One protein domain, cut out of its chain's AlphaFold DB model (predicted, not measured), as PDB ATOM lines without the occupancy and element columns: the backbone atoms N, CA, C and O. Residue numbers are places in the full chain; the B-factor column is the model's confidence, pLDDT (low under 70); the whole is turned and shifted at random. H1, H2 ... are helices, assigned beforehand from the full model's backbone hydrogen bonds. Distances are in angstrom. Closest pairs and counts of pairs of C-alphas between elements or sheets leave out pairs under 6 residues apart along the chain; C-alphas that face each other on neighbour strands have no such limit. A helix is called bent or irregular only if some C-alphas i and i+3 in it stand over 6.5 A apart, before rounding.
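AT A GLANCE: This is residues 3 to 54 of the 158 residues of an uncharacterized protein of Parabacteroides goldsteinii (UniProt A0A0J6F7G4). Two helices, H1 and the longer H2, run opposite ways as a narrow, loosely closed V, coming nearest where the end of H1 is joined by a tight link to the start of H2. Before H1, residues 3 to 12 hold no named element and carry the printed part back along the long axis towards the far end of H2. The printed part has 52 residues with two named helices, H1 then H2, and no named strand; its class is all helix. It is loose, with a radius of gyration of the C-alphas of 12.9 A, and spans 38 by 19 by 7 A.

HOW THE PARTS SIT: Start at Ala 3 and read on to H1, residues 13 to 27, and then to H2, residues 33 to 53. The two are close but not clearly touching, with 2 pairs of C-alphas within 8 A. Look for their closest C-alphas at Ile 26 and Ala 33, 6.3 A apart. Their centres are 15.1 A apart. Their lines stand at a shallow tilt of 19 degrees, opposite ways. In H2 every O i to N i+4 pair is within hydrogen-bond range; in H1 10 of 11 are.

IN THESE COORDINATES: Find C-alpha 13 at (-79.842, -22.180, -48.679); from there H1 runs 22.0 A to C-alpha 27. Pass residues 28 to 32, and find C-alpha 33 at (-79.588, -43.284, -41.342). From it H2 runs 30.5 A to C-alpha 53 at (-69.023, -29.331, -66.287). Neither helix is bent.

THE WHOLE: The two C-alphas farthest apart, those of Ala 3 and Gly 29, are 39.0 A apart, while those of Ala 3 and Ala 54 are 11.1 A apart. Residues 11 to 18, of which 13 to 18 belong to H1, stand free. The printed part has no cut. The mean pLDDT of the printed part is 85.9, and no printed residue is under 70.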
ATOM      1  N   ALA A   3     -69.626 -16.593 -58.272       72.75
ATOM      2  CA  ALA A   3     -70.319 -16.276 -59.529       72.75
ATOM      3  C   ALA A   3     -70.501 -17.468 -60.496       72.75
ATOM      4  O   ALA A   3     -71.417 -17.443 -61.300       72.75
ATOM      5  N   VAL A   4     -69.660 -18.505 -60.407       75.38
ATOM      6  CA  VAL A   4     -69.709 -19.699 -61.277       75.38
ATOM      7  C   VAL A   4     -70.704 -20.743 -60.753       75.38
ATOM      8  O   VAL A   4     -71.130 -21.633 -61.484       75.38
ATOM      9  N   VAL A   5     -71.055 -20.666 -59.468       80.06
ATOM     10  CA  VAL A   5     -71.843 -21.696 -58.774       80.06
ATOM     11  C   VAL A   5     -73.095 -21.142 -58.098       80.06
ATOM     12  O   VAL A   5     -73.815 -21.903 -57.469       80.06
ATOM     13  N   ARG A   6     -73.359 -19.835 -58.221       80.25
ATOM     14  CA  ARG A   6     -74.450 -19.138 -57.522       80.25
ATOM     15  C   ARG A   6     -75.843 -19.684 -57.845       80.25
ATOM     16  O   ARG A   6     -76.718 -19.598 -56.999       80.25
ATOM     17  N   ASP A   7     -76.015 -20.248 -59.036       80.31
ATOM     18  CA  ASP A   7     -77.285 -20.815 -59.506       80.31
ATOM     19  C   ASP A   7     -77.307 -22.352 -59.385       80.31
ATOM     20  O   ASP A   7     -78.197 -23.015 -59.911       80.31
ATOM     21  N   LYS A   8     -76.302 -22.942 -58.720       83.69
ATOM     22  CA  LYS A   8     -76.175 -24.393 -58.518       83.69
ATOM     23  C   LYS A   8     -76.660 -24.799 -57.138       83.69
ATOM     24  O   LYS A   8     -76.612 -24.012 -56.194       83.69
ATOM     25  N   LYS A   9     -77.004 -26.082 -56.987       79.69
ATOM     26  CA  LYS A   9     -77.505 -26.650 -55.722       79.69
ATOM     27  C   LYS A   9     -76.573 -26.430 -54.529       79.69
ATOM     28  O   LYS A   9     -77.039 -26.317 -53.404       79.69
ATOM     29  N   ILE A  10     -75.263 -26.341 -54.764       81.69
ATOM     30  CA  ILE A  10     -74.268 -26.084 -53.710       81.69
ATOM     31  C   ILE A  10     -74.420 -24.701 -53.049       81.69
ATOM     32  O   ILE A  10     -73.955 -24.511 -51.929       81.69
ATOM     33  N   ALA A  11     -75.041 -23.735 -53.730       83.44
ATOM     34  CA  ALA A  11     -75.257 -22.380 -53.224       83.44
ATOM     35  C   ALA A  11     -76.689 -22.148 -52.699       83.44
ATOM     36  O   ALA A  11     -76.989 -21.046 -52.243       83.44
ATOM     37  N   ASP A  12     -77.563 -23.159 -52.756       83.75
ATOM     38  CA  ASP A  12     -78.955 -23.049 -52.322       83.75
ATOM     39  C   ASP A  12     -79.086 -23.218 -50.800       83.75
ATOM     40  O   ASP A  12     -78.752 -24.260 -50.231       83.75
ATOM     41  N   VAL A  13     -79.621 -22.193 -50.133       82.00
ATOM     42  CA  VAL A  13     -79.842 -22.180 -48.679       82.00
ATOM     43  C   VAL A  13     -80.932 -23.177 -48.263       82.00
ATOM     44  O   VAL A  13     -80.885 -23.703 -47.147       82.00
ATOM     45  N   ALA A  14     -81.883 -23.494 -49.149       82.38
ATOM     46  CA  ALA A  14     -82.933 -24.472 -48.872       82.38
ATOM     47  C   ALA A  14     -82.369 -25.887 -48.665       82.38
ATOM     48  O   ALA A  14     -82.946 -26.672 -47.909       82.38
ATOM     49  N   MET A  15     -81.213 -26.200 -49.263       80.44
ATOM     50  CA  MET A  15     -80.537 -27.481 -49.043       80.44
ATOM     51  C   MET A  15     -80.138 -27.661 -47.585       80.44
ATOM     52  O   MET A  15     -80.446 -28.700 -47.012       80.44
ATOM     53  N   THR A  16     -79.544 -26.649 -46.954       82.06
ATOM     54  CA  THR A  16     -79.193 -26.697 -45.526       82.06
ATOM     55  C   THR A  16     -80.421 -26.973 -44.655       82.06
ATOM     56  O   THR A  16     -80.361 -27.814 -43.768       82.06
ATOM     57  N   GLY A  17     -81.569 -26.356 -44.965       85.12
ATOM     58  CA  GLY A  17     -82.832 -26.645 -44.272       85.12
ATOM     59  C   GLY A  17     -83.331 -28.081 -44.479       85.12
ATOM     60  O   GLY A  17     -83.841 -28.701 -43.547       85.12
ATOM     61  N   GLY A  18     -83.145 -28.639 -45.678       84.75
ATOM     62  CA  GLY A  18     -83.457 -30.036 -45.978       84.75
ATOM     63  C   GLY A  18     -82.586 -31.030 -45.202       84.75
ATOM     64  O   GLY A  18     -83.103 -32.039 -44.720       84.75
ATOM     65  N   TRP A  19     -81.296 -30.726 -45.034       86.31
ATOM     66  CA  TRP A  19     -80.366 -31.527 -44.233       86.31
ATOM     67  C   TRP A  19     -80.772 -31.557 -42.757       86.31
ATOM     68  O   TRP A  19     -80.902 -32.640 -42.190       86.31
ATOM     69  N   GLU A  20     -81.061 -30.397 -42.166       88.94
ATOM     70  CA  GLU A  20     -81.534 -30.301 -40.776       88.94
ATOM     71  C   GLU A  20     -82.866 -31.042 -40.568       88.94
ATOM     72  O   GLU A  20     -83.047 -31.760 -39.582       88.94
ATOM     73  N   LEU A  21     -83.794 -30.946 -41.529       88.38
ATOM     74  CA  LEU A  21     -85.059 -31.679 -41.473       88.38
ATOM     75  C   LEU A  21     -84.852 -33.198 -41.552       88.38
ATOM     76  O   LEU A  21     -85.513 -33.948 -40.834       88.38
ATOM     77  N   ALA A  22     -83.957 -33.666 -42.421       87.38
ATOM     78  CA  ALA A  22     -83.643 -35.085 -42.542       87.38
ATOM     79  C   ALA A  22     -82.957 -35.623 -41.275       87.38
ATOM     80  O   ALA A  22     -83.322 -36.696 -40.803       87.38
ATOM     81  N   LEU A  23     -82.051 -34.848 -40.667       89.88
ATOM     82  CA  LEU A  23     -81.448 -35.179 -39.372       89.88
ATOM     83  C   LEU A  23     -82.499 -35.260 -38.254       89.88
ATOM     84  O   LEU A  23     -82.475 -36.201 -37.461       89.88
ATOM     85  N   SER A  24     -83.464 -34.336 -38.231       92.19
ATOM     86  CA  SER A  24     -84.591 -34.376 -37.290       92.19
ATOM     87  C   SER A  24     -85.432 -35.650 -37.452       92.19
ATOM     88  O   SER A  24     -85.722 -36.331 -36.471       92.19
ATOM     89  N   LYS A  25     -85.736 -36.049 -38.695       90.38
ATOM     90  CA  LYS A  25     -86.484 -37.286 -38.991       90.38
ATOM     91  C   LYS A  25     -85.739 -38.562 -38.606       90.38
ATOM     92  O   LYS A  25     -86.368 -39.544 -38.227       90.38
ATOM     93  N   ILE A  26     -84.409 -38.567 -38.683       91.31
ATOM     94  CA  ILE A  26     -83.605 -39.684 -38.165       91.31
ATOM     95  C   ILE A  26     -83.729 -39.751 -36.642       91.31
ATOM     96  O   ILE A  26     -83.902 -40.834 -36.088       91.31
ATOM     97  N   ALA A  27     -83.691 -38.600 -35.965       89.81
ATOM     98  CA  ALA A  27     -83.826 -38.536 -34.512       89.81
ATOM     99  C   ALA A  27     -85.209 -39.007 -34.025       89.81
ATOM    100  O   ALA A  27     -85.297 -39.629 -32.967       89.81
ATOM    101  N   THR A  28     -86.275 -38.760 -34.795       94.44
ATOM    102  CA  THR A  28     -87.633 -39.252 -34.493       94.44
ATOM    103  C   THR A  28     -87.900 -40.680 -34.983       94.44
ATOM    104  O   THR A  28     -88.951 -41.240 -34.675       94.44
ATOM    105  N   GLY A  29     -86.961 -41.299 -35.710       90.44
ATOM    106  CA  GLY A  29     -87.106 -42.645 -36.279       90.44
ATOM    107  C   GLY A  29     -87.970 -42.713 -37.547       90.44
ATOM    108  O   GLY A  29     -88.256 -43.802 -38.035       90.44
ATOM    109  N   GLU A  30     -88.370 -41.567 -38.102       90.88
ATOM    110  CA  GLU A  30     -89.137 -41.449 -39.353       90.88
ATOM    111  C   GLU A  30     -88.286 -41.689 -40.614       90.88
ATOM    112  O   GLU A  30     -88.826 -41.845 -41.711       90.88
ATOM    113  N   MET A  31     -86.959 -41.694 -40.479       88.56
ATOM    114  CA  MET A  31     -86.007 -41.977 -41.553       88.56
ATOM    115  C   MET A  31     -84.853 -42.827 -41.027       88.56
ATOM    116  O   MET A  31     -84.346 -42.588 -39.932       88.56
ATOM    117  N   ASP A  32     -84.392 -43.792 -41.819       92.38
ATOM    118  CA  ASP A  32     -83.201 -44.562 -41.483       92.38
ATOM    119  C   ASP A  32     -81.914 -43.835 -41.919       92.38
ATOM    120  O   ASP A  32     -81.829 -43.225 -42.991       92.38
ATOM    121  N   ALA A  33     -80.883 -43.910 -41.075       87.38
ATOM    122  CA  ALA A  33     -79.588 -43.284 -41.342       87.38
ATOM    123  C   ALA A  33     -78.899 -43.786 -42.637       87.38
ATOM    124  O   ALA A  33     -78.310 -42.960 -43.340       87.38
ATOM    125  N   PRO A  34     -78.971 -45.081 -43.017       91.56
ATOM    126  CA  PRO A  34     -78.436 -45.549 -44.300       91.56
ATOM    127  C   PRO A  34     -79.048 -44.858 -45.528       91.56
ATOM    128  O   PRO A  34     -78.310 -44.456 -46.433       91.56
ATOM    129  N   THR A  35     -80.369 -44.667 -45.559       86.88
ATOM    130  CA  THR A  35     -81.061 -43.936 -46.632       86.88
ATOM    131  C   THR A  35     -80.570 -42.496 -46.725       86.88
ATOM    132  O   THR A  35     -80.286 -42.001 -47.821       86.88
ATOM    133  N   PHE A  36     -80.393 -41.835 -45.582       88.31
ATOM    134  CA  PHE A  36     -79.843 -40.484 -45.532       88.31
ATOM    135  C   PHE A  36     -78.402 -40.405 -46.061       88.31
ATOM    136  O   PHE A  36     -78.102 -39.552 -46.898       88.31
ATOM    137  N   HIS A  37     -77.522 -41.327 -45.654       87.56
ATOM    138  CA  HIS A  37     -76.141 -41.388 -46.151       87.56
ATOM    139  C   HIS A  37     -76.078 -41.590 -47.667       87.56
ATOM    140  O   HIS A  37     -75.319 -40.902 -48.351       87.56
ATOM    141  N   ARG A  38     -76.930 -42.457 -48.221       89.44
ATOM    142  CA  ARG A  38     -77.023 -42.630 -49.677       89.44
ATOM    143  C   ARG A  38     -77.472 -41.343 -50.377       89.44
ATOM    144  O   ARG A  38     -76.998 -41.037 -51.470       89.44
ATOM    145  N   GLY A  39     -78.335 -40.558 -49.732       85.62
ATOM    146  CA  GLY A  39     -78.701 -39.209 -50.173       85.62
ATOM    147  C   GLY A  39     -77.503 -38.255 -50.252       85.62
ATOM    148  O   GLY A  39     -77.355 -37.555 -51.255       85.62
ATOM    149  N   ILE A  40     -76.610 -38.273 -49.250       87.69
ATOM    150  CA  ILE A  40     -75.351 -37.499 -49.253       87.69
ATOM    151  C   ILE A  40     -74.468 -37.901 -50.429       87.69
ATOM    152  O   ILE A  40     -73.995 -37.031 -51.160       87.69
ATOM    153  N   GLU A  41     -74.259 -39.198 -50.644       90.81
ATOM    154  CA  GLU A  41     -73.396 -39.696 -51.722       90.81
ATOM    155  C   GLU A  41     -73.901 -39.274 -53.108       90.81
ATOM    156  O   GLU A  41     -73.129 -38.798 -53.949       90.81
ATOM    157  N   VAL A  42     -75.212 -39.397 -53.339       89.38
ATOM    158  CA  VAL A  42     -75.845 -38.967 -54.591       89.38
ATOM    159  C   VAL A  42     -75.704 -37.456 -54.771       89.38
ATOM    160  O   VAL A  42     -75.351 -36.999 -55.859       89.38
ATOM    161  N   PHE A  43     -75.933 -36.676 -53.714       86.25
ATOM    162  CA  PHE A  43     -75.815 -35.220 -53.760       86.25
ATOM    163  C   PHE A  43     -74.379 -34.758 -54.037       86.25
ATOM    164  O   PHE A  43     -74.153 -33.943 -54.935       86.25
ATOM    165  N   ALA A  44     -73.398 -35.320 -53.329       87.75
ATOM    166  CA  ALA A  44     -71.984 -35.032 -53.543       87.75
ATOM    167  C   ALA A  44     -71.560 -35.364 -54.982       87.75
ATOM    168  O   ALA A  44     -70.867 -34.571 -55.624       87.75
ATOM    169  N   SER A  45     -72.042 -36.487 -55.522       88.94
ATOM    170  CA  SER A  45     -71.778 -36.895 -56.907       88.94
ATOM    171  C   SER A  45     -72.393 -35.931 -57.928       88.94
ATOM    172  O   SER A  45     -71.745 -35.590 -58.918       88.94
ATOM    173  N   GLN A  46     -73.619 -35.451 -57.685       87.31
ATOM    174  CA  GLN A  46     -74.275 -34.451 -58.538       87.31
ATOM    175  C   GLN A  46     -73.494 -33.136 -58.556       87.31
ATOM    176  O   GLN A  46     -73.186 -32.628 -59.630       87.31
ATOM    177  N   ILE A  47     -73.099 -32.629 -57.385       87.44
ATOM    178  CA  ILE A  47     -72.288 -31.411 -57.282       87.44
ATOM    179  C   ILE A  47     -70.945 -31.587 -57.988       87.44
ATOM    180  O   ILE A  47     -70.533 -30.707 -58.742       87.44
ATOM    181  N   ALA A  48     -70.252 -32.705 -57.761       87.25
ATOM    182  CA  ALA A  48     -68.963 -32.962 -58.394       87.25
ATOM    183  C   ALA A  48     -69.084 -32.935 -59.924       87.25
ATOM    184  O   ALA A  48     -68.280 -32.287 -60.596       87.25
ATOM    185  N   LYS A  49     -70.133 -33.568 -60.463       87.50
ATOM    186  CA  LYS A  49     -70.437 -33.543 -61.894       87.50
ATOM    187  C   LYS A  49     -70.722 -32.122 -62.390       87.50
ATOM    188  O   LYS A  49     -70.078 -31.672 -63.333       87.50
ATOM    189  N   GLU A  50     -71.612 -31.393 -61.720       84.62
ATOM    190  CA  GLU A  50     -71.948 -30.012 -62.085       84.62
ATOM    191  C   GLU A  50     -70.723 -29.086 -62.044       84.62
ATOM    192  O   GLU A  50     -70.619 -28.157 -62.845       84.62
ATOM    193  N   LEU A  51     -69.804 -29.285 -61.096       84.12
ATOM    194  CA  LEU A  51     -68.572 -28.501 -60.978       84.12
ATOM    195  C   LEU A  51     -67.558 -28.841 -62.073       84.12
ATOM    196  O   LEU A  51     -66.919 -27.925 -62.582       84.12
ATOM    197  N   LEU A  52     -67.434 -30.113 -62.457       82.75
ATOM    198  CA  LEU A  52     -66.579 -30.538 -63.573       82.75
ATOM    199  C   LEU A  52     -67.076 -30.000 -64.920       82.75
ATOM    200  O   LEU A  52     -66.273 -29.637 -65.776       82.75
ATOM    201  N   GLU A  53     -68.393 -29.914 -65.096       81.31
ATOM    202  CA  GLU A  53     -69.023 -29.331 -66.287       81.31
ATOM    203  C   GLU A  53     -68.988 -27.792 -66.281       81.31
ATOM    204  O   GLU A  53     -69.166 -27.158 -67.324       81.31
ATOM    205  N   ALA A  54     -68.726 -27.171 -65.124       78.75
ATOM    206  CA  ALA A  54     -68.605 -25.726 -64.997       78.75
ATOM    207  C   ALA A  54     -67.389 -25.225 -65.781       78.75
ATOM    208  O   ALA A  54     -66.239 -25.406 -65.375       78.75
TER     209      ALA A  54